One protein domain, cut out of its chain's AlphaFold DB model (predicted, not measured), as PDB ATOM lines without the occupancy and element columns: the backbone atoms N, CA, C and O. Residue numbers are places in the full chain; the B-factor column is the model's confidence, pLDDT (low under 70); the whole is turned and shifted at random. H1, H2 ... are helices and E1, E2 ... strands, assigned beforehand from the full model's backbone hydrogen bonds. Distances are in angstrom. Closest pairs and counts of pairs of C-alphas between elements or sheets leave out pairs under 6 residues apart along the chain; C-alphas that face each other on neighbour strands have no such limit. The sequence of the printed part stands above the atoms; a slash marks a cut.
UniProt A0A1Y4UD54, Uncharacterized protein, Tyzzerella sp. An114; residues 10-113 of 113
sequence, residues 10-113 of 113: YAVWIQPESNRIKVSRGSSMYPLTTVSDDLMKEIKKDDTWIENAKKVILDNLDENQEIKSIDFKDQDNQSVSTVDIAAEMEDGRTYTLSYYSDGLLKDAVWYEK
ATOM      1  N   TYR A  10      36.407  56.995   6.043       91.12
ATOM      2  CA  TYR A  10      36.914  57.224   4.694       91.12
ATOM      3  C   TYR A  10      37.874  58.404   4.684       91.12
ATOM      4  O   TYR A  10      37.638  59.423   5.334       91.12
ATOM      5  N   ALA A  11      38.937  58.283   3.898       92.00
ATOM      6  CA  ALA A  11      39.892  59.355   3.678       92.00
ATOM      7  C   ALA A  11      40.242  59.466   2.194       92.00
ATOM      8  O   ALA A  11      40.415  58.459   1.501       92.00
ATOM      9  N   VAL A  12      40.353  60.707   1.720       93.31
ATOM     10  CA  VAL A  12      40.722  61.032   0.342       93.31
ATOM     11  C   VAL A  12      41.900  61.997   0.356       93.31
ATOM     12  O   VAL A  12      41.849  63.036   1.011       93.31
ATOM     13  N   TRP A  13      42.950  61.666  -0.391       94.56
ATOM     14  CA  TRP A  13      44.086  62.549  -0.645       94.56
ATOM     15  C   TRP A  13      44.138  62.872  -2.126       94.56
ATOM     16  O   TRP A  13      44.180  61.963  -2.949       94.56
ATOM     17  N   ILE A  14      44.178  64.162  -2.446       93.19
ATOM     18  CA  ILE A  14      44.373  64.676  -3.801       93.19
ATOM     19  C   ILE A  14      45.730  65.374  -3.800       93.19
ATOM     20  O   ILE A  14      45.947  66.300  -3.020       93.19
ATOM     21  N   GLN A  15      46.653  64.903  -4.634       91.62
ATOM     22  CA  GLN A  15      48.012  65.426  -4.765       91.62
ATOM     23  C   GLN A  15      48.205  65.949  -6.197       91.62
ATOM     24  O   GLN A  15      48.617  65.179  -7.069       91.62
ATOM     25  N   PRO A  16      47.896  67.236  -6.455       86.00
ATOM     26  CA  PRO A  16      47.917  67.805  -7.804       86.00
ATOM     27  C   PRO A  16      49.297  67.738  -8.461       86.00
ATOM     28  O   PRO A  16      49.401  67.382  -9.624       86.00
ATOM     29  N   GLU A  17      50.359  67.987  -7.693       87.62
ATOM     30  CA  GLU A  17      51.747  67.997  -8.191       87.62
ATOM     31  C   GLU A  17      52.206  66.651  -8.769       87.62
ATOM     32  O   GLU A  17      53.141  66.594  -9.560       87.62
ATOM     33  N   SER A  18      51.569  65.554  -8.357       83.62
ATOM     34  CA  SER A  18      51.890  64.202  -8.815       83.62
ATOM     35  C   SER A  18      50.719  63.530  -9.532       83.62
ATOM     36  O   SER A  18      50.716  62.305  -9.622       83.62
ATOM     37  N   ASN A  19      49.688  64.297  -9.927       86.69
ATOM     38  CA  ASN A  19      48.439  63.804 -10.524       86.69
ATOM     39  C   ASN A  19      47.868  62.562  -9.824       86.69
ATOM     40  O   ASN A  19      47.356  61.649 -10.465       86.69
ATOM     41  N   ARG A  20      47.992  62.503  -8.493       89.62
ATOM     42  CA  ARG A  20      47.690  61.299  -7.715       89.62
ATOM     43  C   ARG A  20      46.481  61.524  -6.839       89.62
ATOM     44  O   ARG A  20      46.419  62.507  -6.098       89.62
ATOM     45  N   ILE A  21      45.568  60.563  -6.851       91.50
ATOM     46  CA  ILE A  21      44.468  60.516  -5.898       91.50
ATOM     47  C   ILE A  21      44.484  59.165  -5.192       91.50
ATOM     48  O   ILE A  21      44.726  58.116  -5.789       91.50
ATOM     49  N   LYS A  22      44.276  59.203  -3.877       93.00
ATOM     50  CA  LYS A  22      44.118  58.022  -3.033       93.00
ATOM     51  C   LYS A  22      42.791  58.113  -2.304       93.00
ATOM     52  O   LYS A  22      42.543  59.096  -1.614       93.00
ATOM     53  N   VAL A  23      42.008  57.049  -2.387       92.75
ATOM     54  CA  VAL A  23      40.844  56.799  -1.543       92.75
ATOM     55  C   VAL A  23      41.179  55.619  -0.641       92.75
ATOM     56  O   VAL A  23      41.745  54.623  -1.087       92.75
ATOM     57  N   SER A  24      40.873  55.747   0.641       92.44
ATOM     58  CA  SER A  24      41.093  54.715   1.648       92.44
ATOM     59  C   SER A  24      39.857  54.584   2.512       92.44
ATOM     60  O   SER A  24      39.206  55.590   2.812       92.44
ATOM     61  N   ARG A  25      39.565  53.359   2.938       91.19
ATOM     62  CA  ARG A  25      38.625  53.101   4.021       91.19
ATOM     63  C   ARG A  25      39.266  52.279   5.128       91.19
ATOM     64  O   ARG A  25      40.159  51.470   4.883       91.19
ATOM     65  N   GLY A  26      38.775  52.474   6.342       88.50
ATOM     66  CA  GLY A  26      39.186  51.727   7.522       88.50
ATOM     67  C   GLY A  26      38.021  51.512   8.475       88.50
ATOM     68  O   GLY A  26      37.032  52.235   8.436       88.50
ATOM     69  N   SER A  27      38.122  50.495   9.322       86.88
ATOM     70  CA  SER A  27      37.164  50.257  10.397       86.88
ATOM     71  C   SER A  27      37.859  49.539  11.543       86.88
ATOM     72  O   SER A  27      38.751  48.721  11.315       86.88
ATOM     73  N   SER A  28      37.420  49.788  12.776       84.25
ATOM     74  CA  SER A  28      37.886  49.036  13.946       84.25
ATOM     75  C   SER A  28      37.549  47.542  13.866       84.25
ATOM     76  O   SER A  28      38.226  46.739  14.503       84.25
ATOM     77  N   MET A  29      36.549  47.155  13.062       83.56
ATOM     78  CA  MET A  29      36.204  45.750  12.806       83.56
ATOM     79  C   MET A  29      37.160  45.060  11.823       83.56
ATOM     80  O   MET A  29      37.203  43.834  11.785       83.56
ATOM     81  N   TYR A  30      37.933  45.834  11.054       82.19
ATOM     82  CA  TYR A  30      38.868  45.340  10.042       82.19
ATOM     83  C   TYR A  30      40.284  45.863  10.329       82.19
ATOM     84  O   TYR A  30      40.812  46.696   9.579       82.19
ATOM     85  N   PRO A  31      40.897  45.431  11.452       77.44
ATOM     86  CA  PRO A  31      42.245  45.843  11.803       77.44
ATOM     87  C   PRO A  31      43.257  45.291  10.798       77.44
ATOM     88  O   PRO A  31      43.092  44.209  10.240       77.44
ATOM     89  N   LEU A  32      44.350  46.024  10.605       77.88
ATOM     90  CA  LEU A  32      45.472  45.544   9.811       77.88
ATOM     91  C   LEU A  32      46.206  44.439  10.572       77.88
ATOM     92  O   LEU A  32      46.830  44.693  11.601       77.88
ATOM     93  N   THR A  33      46.132  43.219  10.053       74.44
ATOM     94  CA  THR A  33      46.806  42.040  10.603       74.44
ATOM     95  C   THR A  33      47.874  41.545   9.646       74.44
ATOM     96  O   THR A  33      47.668  41.565   8.436       74.44
ATOM     97  N   THR A  34      49.003  41.073  10.169       79.69
ATOM     98  CA  THR A  34      50.052  40.464   9.345       79.69
ATOM     99  C   THR A  34      49.504  39.259   8.586       79.69
ATOM    100  O   THR A  34      48.940  38.348   9.193       79.69
ATOM    101  N   VAL A  35      49.694  39.246   7.268       77.38
ATOM    102  CA  VAL A  35      49.399  38.092   6.414       77.38
ATOM    103  C   VAL A  35      50.633  37.194   6.388       77.38
ATOM    104  O   VAL A  35      51.747  37.685   6.222       77.38
ATOM    105  N   SER A  36      50.461  35.888   6.596       82.25
ATOM    106  CA  SER A  36      51.581  34.945   6.517       82.25
ATOM    107  C   SER A  36      52.048  34.749   5.071       82.25
ATOM    108  O   SER A  36      51.251  34.835   4.135       82.25
ATOM    109  N   ASP A  37      53.326  34.410   4.886       83.69
ATOM    110  CA  ASP A  37      53.895  34.142   3.557       83.69
ATOM    111  C   ASP A  37      53.154  33.015   2.818       83.69
ATOM    112  O   ASP A  37      52.991  33.073   1.600       83.69
ATOM    113  N   ASP A  38      52.685  31.990   3.534       86.81
ATOM    114  CA  ASP A  38      51.959  30.873   2.923       86.81
ATOM    115  C   ASP A  38      50.550  31.273   2.476       86.81
ATOM    116  O   ASP A  38      50.167  30.948   1.354       86.81
ATOM    117  N   LEU A  39      49.830  32.069   3.276       86.38
ATOM    118  CA  LEU A  39      48.544  32.635   2.861       86.38
ATOM    119  C   LEU A  39      48.719  33.568   1.653       86.38
ATOM    120  O   LEU A  39      47.937  33.519   0.709       86.38
ATOM    121  N   MET A  40      49.787  34.371   1.625       85.56
ATOM    122  CA  MET A  40      50.084  35.234   0.479       85.56
ATOM    123  C   MET A  40      50.384  34.425  -0.794       85.56
ATOM    124  O   MET A  40      49.965  34.809  -1.885       85.56
ATOM    125  N   LYS A  41      51.074  33.280  -0.684       87.88
ATOM    126  CA  LYS A  41      51.287  32.370  -1.824       87.88
ATOM    127  C   LYS A  41      49.987  31.744  -2.322       87.88
ATOM    128  O   LYS A  41      49.880  31.504  -3.521       87.88
ATOM    129  N   GLU A  42      49.049  31.429  -1.433       90.31
ATOM    130  CA  GLU A  42      47.726  30.921  -1.815       90.31
ATOM    131  C   GLU A  42      46.925  31.994  -2.555       90.31
ATOM    132  O   GLU A  42      46.451  31.739  -3.658       90.31
ATOM    133  N   ILE A  43      46.885  33.214  -2.017       88.94
ATOM    134  CA  ILE A  43      46.230  34.371  -2.643       88.94
ATOM    135  C   ILE A  43      46.801  34.648  -4.037       88.94
ATOM    136  O   ILE A  43      46.047  34.800  -4.991       88.94
ATOM    137  N   LYS A  44      48.131  34.656  -4.193       86.88
ATOM    138  CA  LYS A  44      48.779  34.903  -5.493       86.88
ATOM    139  C   LYS A  44      48.515  33.809  -6.542       86.88
ATOM    140  O   LYS A  44      48.812  34.027  -7.712       86.88
ATOM    141  N   LYS A  45      48.006  32.637  -6.146       91.12
ATOM    142  CA  LYS A  45      47.588  31.554  -7.059       91.12
ATOM    143  C   LYS A  45      46.096  31.590  -7.384       91.12
ATOM    144  O   LYS A  45      45.645  30.795  -8.203       91.12
ATOM    145  N   ASP A  46      45.340  32.439  -6.699       92.00
ATOM    146  CA  ASP A  46      43.908  32.584  -6.883       92.00
ATOM    147  C   ASP A  46      43.630  33.740  -7.854       92.00
ATOM    148  O   ASP A  46      43.675  34.922  -7.500       92.00
ATOM    149  N   ASP A  47      43.322  33.381  -9.099       92.56
ATOM    150  CA  ASP A  47      43.051  34.332 -10.180       92.56
ATOM    151  C   ASP A  47      41.833  35.232  -9.896       92.56
ATOM    152  O   ASP A  47      41.714  36.316 -10.479       92.56
ATOM    153  N   THR A  48      40.949  34.848  -8.965       94.81
ATOM    154  CA  THR A  48      39.742  35.629  -8.642       94.81
ATOM    155  C   THR A  48      40.074  37.022  -8.106       94.81
ATOM    156  O   THR A  48      39.306  37.963  -8.310       94.81
ATOM    157  N   TRP A  49      41.240  37.201  -7.482       94.50
ATOM    158  CA  TRP A  49      41.712  38.502  -7.011       94.50
ATOM    159  C   TRP A  49      41.976  39.467  -8.164       94.50
ATOM    160  O   TRP A  49      41.531  40.616  -8.130       94.50
ATOM    161  N   ILE A  50      42.645  38.984  -9.213       95.19
ATOM    162  CA  ILE A  50      42.903  39.760 -10.427       95.19
ATOM    163  C   ILE A  50      41.592  40.030 -11.167       95.19
ATOM    164  O   ILE A  50      41.362  41.155 -11.608       95.19
ATOM    165  N   GLU A  51      40.694  39.046 -11.270       94.38
ATOM    166  CA  GLU A  51      39.372  39.247 -11.880       94.38
ATOM    167  C   GLU A  51      38.538  40.304 -11.145       94.38
ATOM    168  O   GLU A  51      37.917  41.161 -11.778       94.38
ATOM    169  N   ASN A  52      38.542  40.282  -9.811       93.75
ATOM    170  CA  ASN A  52      37.849  41.275  -8.998       93.75
ATOM    171  C   ASN A  52      38.476  42.664  -9.149       93.75
ATOM    172  O   ASN A  52      37.747  43.648  -9.259       93.75
ATOM    173  N   ALA A  53      39.806  42.758  -9.211       94.25
ATOM    174  CA  ALA A  53      40.497  44.017  -9.469       94.25
ATOM    175  C   ALA A  53      40.156  44.597 -10.849       94.25
ATOM    176  O   ALA A  53      39.853  45.787 -10.946       94.25
ATOM    177  N   LYS A  54      40.098  43.758 -11.894       94.06
ATOM    178  CA  LYS A  54      39.635  44.171 -13.230       94.06
ATOM    179  C   LYS A  54      38.221  44.745 -13.181       94.06
ATOM    180  O   LYS A  54      38.006  45.833 -13.701       94.06
ATOM    181  N   LYS A  55      37.281  44.057 -12.521       92.62
ATOM    182  CA  LYS A  55      35.896  44.540 -12.362       92.62
ATOM    183  C   LYS A  55      35.834  45.871 -11.623       92.62
ATOM    184  O   LYS A  55      35.141  46.775 -12.059       92.62
ATOM    185  N   VAL A  56      36.583  46.035 -10.529       92.19
ATOM    186  CA  VAL A  56      36.615  47.312  -9.797       92.19
ATOM    187  C   VAL A  56      37.080  48.452 -10.702       92.19
ATOM    188  O   VAL A  56      36.457  49.510 -10.694       92.19
ATOM    189  N   ILE A  57      38.140  48.242 -11.487       91.38
ATOM    190  CA  ILE A  57      38.666  49.270 -12.392       91.38
ATOM    191  C   ILE A  57      37.650  49.583 -13.489       91.38
ATOM    192  O   ILE A  57      37.230  50.731 -13.606       91.38
ATOM    193  N   LEU A  58      37.222  48.573 -14.245       90.56
ATOM    194  CA  LEU A  58      36.362  48.769 -15.410       90.56
ATOM    195  C   LEU A  58      34.962  49.249 -15.017       90.56
ATOM    196  O   LEU A  58      34.454  50.168 -15.635       90.56
ATOM    197  N   ASP A  59      34.359  48.710 -13.958       89.06
ATOM    198  CA  ASP A  59      32.965  49.029 -13.624       89.06
ATOM    199  C   ASP A  59      32.818  50.313 -12.787       89.06
ATOM    200  O   ASP A  59      31.706  50.803 -12.623       89.06
ATOM    201  N   ASN A  60      33.892  50.829 -12.168       82.50
ATOM    202  CA  ASN A  60      33.772  51.938 -11.201       82.50
ATOM    203  C   ASN A  60      34.771  53.079 -11.392       82.50
ATOM    204  O   ASN A  60      34.505  54.188 -10.926       82.50
ATOM    205  N   LEU A  61      35.935  52.820 -11.990       80.88
ATOM    206  CA  LEU A  61      37.004  53.815 -12.098       80.88
ATOM    207  C   LEU A  61      37.217  54.272 -13.544       80.88
ATOM    208  O   LEU A  61      37.597  55.423 -13.749       80.88
ATOM    209  N   ASP A  62      36.984  53.396 -14.529       76.38
ATOM    210  CA  ASP A  62      37.351  53.655 -15.923       76.38
ATOM    211  C   ASP A  62      36.595  52.768 -16.943       76.38
ATOM    212  O   ASP A  62      37.168  51.883 -17.575       76.38
ATOM    213  N   GLU A  63      35.295  53.021 -17.135       69.44
ATOM    214  CA  GLU A  63      34.394  52.204 -17.985       69.44
ATOM    215  C   GLU A  63      34.755  52.144 -19.482       69.44
ATOM    216  O   GLU A  63      34.241  51.292 -20.204       69.44
ATOM    217  N   ASN A  64      35.629  53.027 -19.973       74.81
ATOM    218  CA  ASN A  64      35.885  53.199 -21.410       74.81
ATOM    219  C   ASN A  64      37.302  52.809 -21.853       74.81
ATOM    220  O   ASN A  64      37.698  53.164 -22.963       74.81
ATOM    221  N   GLN A  65      38.081  52.131 -21.007       79.75
ATOM    222  CA  GLN A  65      39.492  51.852 -21.282       79.75
ATOM    223  C   GLN A  65      39.850  50.375 -21.184       79.75
ATOM    224  O   GLN A  65      39.257  49.611 -20.426       79.75
ATOM    225  N   GLU A  66      40.883  49.992 -21.933       87.50
ATOM    226  CA  GLU A  66      41.475  48.661 -21.860       87.50
ATOM    227  C   GLU A  66      42.640  48.636 -20.859       87.50
ATOM    228  O   GLU A  66      43.462  49.555 -20.777       87.50
ATOM    229  N   ILE A  67      42.693  47.559 -20.072       92.06
ATOM    230  CA  ILE A  67      43.791  47.286 -19.145       92.06
ATOM    231  C   ILE A  67      44.924  46.639 -19.942       92.06
ATOM    232  O   ILE A  67      44.770  45.521 -20.437       92.06
ATOM    233  N   LYS A  68      46.072  47.314 -20.003       94.06
ATOM    234  CA  LYS A  68      47.286  46.834 -20.670       94.06
ATOM    235  C   LYS A  68      47.967  45.719 -19.877       94.06
ATOM    236  O   LYS A  68      48.384  44.708 -20.436       94.06
ATOM    237  N   SER A  69      48.085  45.893 -18.562       95.00
ATOM    238  CA  SER A  69      48.602  44.868 -17.651       95.00
ATOM    239  C   SER A  69      47.971  44.990 -16.271       95.00
ATOM    240  O   SER A  69      47.561  46.074 -15.857       95.00
ATOM    241  N   ILE A  70      47.872  43.869 -15.556       95.06
ATOM    242  CA  ILE A  70      47.400  43.835 -14.174       95.06
ATOM    243  C   ILE A  70      48.003  42.646 -13.447       95.06
ATOM    244  O   ILE A  70      47.824  41.505 -13.864       95.06
ATOM    245  N   ASP A  71      48.684  42.923 -12.343       94.81
ATOM    246  CA  ASP A  71      49.457  41.927 -11.617       94.81
ATOM    247  C   ASP A  71      49.491  42.238 -10.121       94.81
ATOM    248  O   ASP A  71      49.313  43.380  -9.678       94.81
ATOM    249  N   PHE A  72      49.766  41.207  -9.325       92.25
ATOM    250  CA  PHE A  72      50.111  41.400  -7.924       92.25
ATOM    251  C   PHE A  72      51.388  42.229  -7.824       92.25
ATOM    252  O   PHE A  72      52.397  41.936  -8.465       92.25
ATOM    253  N   LYS A  73      51.362  43.250  -6.973       88.38
ATOM    254  CA  LYS A  73      52.543  44.057  -6.708       88.38
ATOM    255  C   LYS A  73      53.469  43.282  -5.777       88.38
ATOM    256  O   LYS A  73      53.071  42.913  -4.672       88.38
ATOM    257  N   ASP A  74      54.706  43.049  -6.205       72.81
ATOM    258  CA  ASP A  74      55.718  42.523  -5.296       72.81
ATOM    259  C   ASP A  74      56.009  43.554  -4.208       72.81
ATOM    260  O   ASP A  74      56.235  44.740  -4.462       72.81
ATOM    261  N   GLN A  75      55.923  43.092  -2.966       66.62
ATOM    262  CA  GLN A  75      56.175  43.895  -1.787       66.62
ATOM    263  C   GLN A  75      57.445  43.364  -1.131       66.62
ATOM    264  O   GLN A  75      57.496  42.214  -0.704       66.62
ATOM    265  N   ASP A  76      58.460  44.219  -1.032       54.53
ATOM    266  CA  ASP A  76      59.788  43.891  -0.496       54.53
ATOM    267  C   ASP A  76      59.810  43.612   1.027       54.53
ATOM    268  O   ASP A  76      60.872  43.647   1.645       54.53
ATOM    269  N   ASN A  77      58.669  43.367   1.691       50.31
ATOM    270  CA  ASN A  77      58.642  43.251   3.152       50.31
ATOM    271  C   ASN A  77      57.556  42.308   3.701       50.31
ATOM    272  O   ASN A  77      56.385  42.442   3.375       50.31
ATOM    273  N   GLN A  78      57.933  41.410   4.617       50.94
ATOM    274  CA  GLN A  78      57.105  40.337   5.212       50.94
ATOM    275  C   GLN A  78      56.074  40.811   6.261       50.94
ATOM    276  O   GLN A  78      55.714  40.087   7.186       50.94
ATOM    277  N   SER A  79      55.621  42.063   6.210       52.53
ATOM    278  CA  SER A  79      54.734  42.635   7.243       52.53
ATOM    279  C   SER A  79      53.575  43.417   6.651       52.53
ATOM    280  O   SER A  79      53.153  44.433   7.202       52.53
ATOM    281  N   VAL A  80      53.082  42.969   5.501       63.38
ATOM    282  CA  VAL A  80      51.997  43.657   4.814       63.38
ATOM    283  C   VAL A  80      50.686  42.973   5.148       63.38
ATOM    284  O   VAL A  80      50.547  41.755   5.123       63.38
ATOM    285  N   SER A  81      49.741  43.801   5.564       76.38
ATOM    286  CA  SER A  81      48.392  43.408   5.967       76.38
ATOM    287  C   SER A  81      47.411  43.432   4.800       76.38
ATOM    288  O   SER A  81      46.216  43.205   4.989       76.38
ATOM    289  N   THR A  82      47.908  43.753   3.603       86.94
ATOM    290  CA  THR A  82      47.102  43.950   2.409       86.94
ATOM    291  C   THR A  82      47.661  43.197   1.220       86.94
ATOM    292  O   THR A  82      48.864  42.972   1.108       86.94
ATOM    293  N   VAL A  83      46.754  42.842   0.320       89.88
ATOM    294  CA  VAL A  83      47.054  42.306  -1.003       89.88
ATOM    295  C   VAL A  83      46.993  43.475  -1.973       89.88
ATOM    296  O   VAL A  83      45.930  44.075  -2.138       89.88
ATOM    297  N   ASP A  84      48.121  43.823  -2.582       92.06
ATOM    298  CA  ASP A  84      48.194  44.933  -3.531       92.06
ATOM    299  C   ASP A  84      48.219  44.407  -4.968       92.06
ATOM    300  O   ASP A  84      49.040  43.560  -5.323       92.06
ATOM    301  N   ILE A  85      47.343  44.955  -5.804       94.44
ATOM    302  CA  ILE A  85      47.259  44.675  -7.237       94.44
ATOM    303  C   ILE A  85      47.443  45.991  -7.978       94.44
ATOM    304  O   ILE A  85      46.769  46.981  -7.681       94.44
ATOM    305  N   ALA A  86      48.371  46.015  -8.929       94.75
ATOM    306  CA  ALA A  86      48.632  47.171  -9.771       94.75
ATOM    307  C   ALA A  86      48.144  46.897 -11.192       94.75
ATOM    308  O   ALA A  86      48.354  45.804 -11.710       94.75
ATOM    309  N   ALA A  87      47.519  47.893 -11.815       94.75
ATOM    310  CA  ALA A  87      47.082  47.840 -13.202       94.75
ATOM    311  C   ALA A  87      47.610  49.049 -13.975       94.75
ATOM    312  O   ALA A  87      47.536  50.176 -13.480       94.75
ATOM    313  N   GLU A  88      48.121  48.817 -15.180       94.19
ATOM    314  CA  GLU A  88      48.481  49.853 -16.149       94.19
ATOM    315  C   GLU A  88      47.425  49.867 -17.256       94.19
ATOM    316  O   GLU A  88      47.079  48.820 -17.808       94.19
ATOM    317  N   MET A  89      46.899  51.049 -17.567       92.88
ATOM    318  CA  MET A  89      45.974  51.263 -18.679       92.88
ATOM    319  C   MET A  89      46.745  51.565 -19.965       92.88
ATOM    320  O   MET A  89      47.892  52.014 -19.920       92.88
ATOM    321  N   GLU A  90      46.105  51.379 -21.118       90.94
ATOM    322  CA  GLU A  90      46.702  51.696 -22.428       90.94
ATOM    323  C   GLU A  90      47.113  53.174 -22.586       90.94
ATOM    324  O   GLU A  90      48.087  53.481 -23.271       90.94
ATOM    325  N   ASP A  91      46.429  54.098 -21.909       88.19
ATOM    326  CA  ASP A  91      46.760  55.531 -21.923       88.19
ATOM    327  C   ASP A  91      47.884  55.934 -20.949       88.19
ATOM    328  O   ASP A  91      48.262  57.102 -20.885       88.19
ATOM    329  N   GLY A  92      48.448  54.974 -20.209       88.12
ATOM    330  CA  GLY A  92      49.536  55.197 -19.258       88.12
ATOM    331  C   GLY A  92      49.089  55.516 -17.829       88.12
ATOM    332  O   GLY A  92      49.943  55.573 -16.933       88.12
ATOM    333  N   ARG A  93      47.781  55.658 -17.565       89.62
ATOM    334  CA  ARG A  93      47.264  55.739 -16.191       89.62
ATOM    335  C   ARG A  93      47.555  54.447 -15.440       89.62
ATOM    336  O   ARG A  93      47.497  53.349 -15.987       89.62
ATOM    337  N   THR A  94      47.893  54.577 -14.161       92.19
ATOM    338  CA  THR A  94      48.165  53.431 -13.291       92.19
ATOM    339  C   THR A  94      47.215  53.436 -12.104       92.19
ATOM    340  O   THR A  94      47.074  54.449 -11.417       92.19
ATOM    341  N   TYR A  95      46.622  52.279 -11.822       93.38
ATOM    342  CA  TYR A  95      45.828  52.017 -10.628       93.38
ATOM    343  C   TYR A  95      46.591  51.086  -9.681       93.38
ATOM    344  O   TYR A  95      47.302  50.176 -10.100       93.38
ATOM    345  N   THR A  96      46.456  51.296  -8.377       94.56
ATOM    346  CA  THR A  96      46.847  50.329  -7.348       94.56
ATOM    347  C   THR A  96      45.670  50.131  -6.410       94.56
ATOM    348  O   THR A  96      45.236  51.073  -5.744       94.56
ATOM    349  N   LEU A  97      45.163  48.905  -6.365       95.12
ATOM    350  CA  LEU A  97      44.111  48.476  -5.460       95.12
ATOM    351  C   LEU A  97      44.745  47.668  -4.330       95.12
ATOM    352  O   LEU A  97      45.444  46.690  -4.584       95.12
ATOM    353  N   SER A  98      44.502  48.078  -3.090       93.50
ATOM    354  CA  SER A  98      44.916  47.337  -1.900       93.50
ATOM    355  C   SER A  98      43.694  46.730  -1.246       93.50
ATOM    356  O   SER A  98      42.721  47.437  -0.984       93.50
ATOM    357  N   TYR A  99      43.761  45.453  -0.914       92.06
ATOM    358  CA  TYR A  99      42.676  44.706  -0.294       92.06
ATOM    359  C   TYR A  99      43.089  44.193   1.079       92.06
ATOM    360  O   TYR A  99      44.258  43.894   1.307       92.06
ATOM    361  N   TYR A 100      42.130  44.044   1.985       89.81
ATOM    362  CA  TYR A 100      42.296  43.192   3.156       89.81
ATOM    363  C   TYR A 100      42.464  41.728   2.722       89.81
ATOM    364  O   TYR A 100      42.050  41.344   1.629       89.81
ATOM    365  N   SER A 101      43.047  40.891   3.582       86.19
ATOM    366  CA  SER A 101      43.295  39.473   3.280       86.19
ATOM    367  C   SER A 101      42.028  38.641   3.043       86.19
ATOM    368  O   SER A 101      42.122  37.524   2.551       86.19
ATOM    369  N   ASP A 102      40.856  39.164   3.403       87.00
ATOM    370  CA  ASP A 102      39.547  38.547   3.165       87.00
ATOM    371  C   ASP A 102      38.907  38.948   1.820       87.00
ATOM    372  O   ASP A 102      37.793  38.526   1.518       87.00
ATOM    373  N   GLY A 103      39.594  39.762   1.012       88.94
ATOM    374  CA  GLY A 103      39.130  40.188  -0.309       88.94
ATOM    375  C   GLY A 103      38.376  41.512  -0.320       88.94
ATOM    376  O   GLY A 103      37.991  41.989  -1.390       88.94
ATOM    377  N   LEU A 104      38.171  42.161   0.830       90.88
ATOM    378  CA  LEU A 104      37.543  43.477   0.856       90.88
ATOM    379  C   LEU A 104      38.513  44.563   0.386       90.88
ATOM    380  O   LEU A 104      39.605  44.722   0.925       90.88
ATOM    381  N   LEU A 105      38.088  45.376  -0.586       91.94
ATOM    382  CA  LEU A 105      38.878  46.516  -1.062       91.94
ATOM    383  C   LEU A 105      39.125  47.498   0.089       91.94
ATOM    384  O   LEU A 105      38.181  47.876   0.773       91.94
ATOM    385  N   LYS A 106      40.360  47.922   0.314       92.38
ATOM    386  CA  LYS A 106      40.742  48.856   1.380       92.38
ATOM    387  C   LYS A 106      41.112  50.219   0.808       92.38
ATOM    388  O   LYS A 106      40.531  51.226   1.206       92.38
ATOM    389  N   ASP A 107      42.058  50.230  -0.125       92.31
ATOM    390  CA  ASP A 107      42.553  51.447  -0.761       92.31
ATOM    391  C   ASP A 107      42.446  51.327  -2.282       92.31
ATOM    392  O   ASP A 107      42.696  50.266  -2.849       92.31
ATOM    393  N   ALA A 108      42.143  52.443  -2.937       93.50
ATOM    394  CA  ALA A 108      42.328  52.620  -4.368       93.50
ATOM    395  C   ALA A 108      43.184  53.868  -4.588       93.50
ATOM    396  O   ALA A 108      42.886  54.951  -4.079       93.50
ATOM    397  N   VAL A 109      44.277  53.709  -5.320       92.75
ATOM    398  CA  VAL A 109      45.177  54.792  -5.711       92.75
ATOM    399  C   VAL A 109      45.204  54.836  -7.223       92.75
ATOM    400  O   VAL A 109      45.382  53.795  -7.847       92.75
ATOM    401  N   TRP A 110      45.107  56.022  -7.806       89.50
ATOM    402  CA  TRP A 110      45.422  56.208  -9.214       89.50
ATOM    403  C   TRP A 110      46.325  57.407  -9.415       89.50
ATOM    404  O   TRP A 110      46.344  58.338  -8.601       89.50
ATOM    405  N   TYR A 111      47.105  57.345 -10.481       86.06
ATOM    406  CA  TYR A 111      47.932  58.444 -10.942       86.06
ATOM    407  C   TYR A 111      48.187  58.326 -12.441       86.06
ATOM    408  O   TYR A 111      48.165  57.234 -13.013       86.06
ATOM    409  N   GLU A 112      48.433  59.470 -13.063       80.25
ATOM    410  CA  GLU A 112      48.856  59.586 -14.456       80.25
ATOM    411  C   GLU A 112      50.368  59.849 -14.478       80.25
ATOM    412  O   GLU A 112      50.863  60.631 -13.658       80.25
ATOM    413  N   LYS A 113      51.106  59.129 -15.330       66.44
ATOM    414  CA  LYS A 113      52.560  59.299 -15.492       66.44
ATOM    415  C   LYS A 113      52.897  60.498 -16.370       66.44
ATOM    416  O   LYS A 113      52.146  60.752 -17.330       66.44
TER     417      LYS A 113
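Overview. This is residues 10 to 113 of the 113 residues of an uncharacterized protein of Tyzzerella sp. An114 (UniProt A0A1Y4UD54). One twisted sheet of six strands makes a wall, with helix H2 packed over one face at its E3, E4 and E5 part; the short helix H1 sits off one end of the strands. The 104 printed residues hold E1 E2 H1 H2 E3 E4 E5 E6 in chain order. The sheet runs E1 E2 E6 E5 E4 E3, antiparallel throughout; the class is mixed, helices and strands. The whole is compact and rounded, radius of gyration of the C-alphas 13.8 A, spans 35 by 28 by 25 A.

Arrangement. Start at E5, residues 94 to 100, and E4, residues 82 to 89, a hairpin with N 85 and O 97 at 2.8 A. Beside E4 find edge strand E3, residues 67 to 72, with N 86 and O 71 at 2.9 A. Beside E5 comes E6, residues 105 to 111, with N 96 and O 109 at 2.8 A; E3 E4 E5 E6 form a meander, each strand the antiparallel neighbour of the one before. Next is E2, residues 20 to 26, with N 23 and O 108 at 2.8 A, then edge strand E1, residues 10 to 15, with N 13 and O 22 at 2.9 A. H2, residues 48 to 61, is on the sheet, giving two layers, a helix on one face; the closest C-alphas of H2 and E5, Ala 53 and Leu 97, are 7.0 A apart. H1, residues 37 to 43, is only just not on the sheet, with 4 pairs of C-alphas within 10 A. In both helices every O i to N i+4 pair is within hydrogen-bond range.

Along the chain. Find C-alpha 10 at (36.914, 57.224, 4.694), where E1 begins; E6 ends at C-alpha 111, (47.932, 58.444, -10.942). E4 spans 22.3 A, E5 20.2 A, E2 19.9 A and H2 18.7 A.

Size, cuts and confidence. The printed part has no cut and no long link. Look for pLDDT under 70 at residues 63, 75 to 80 and 113.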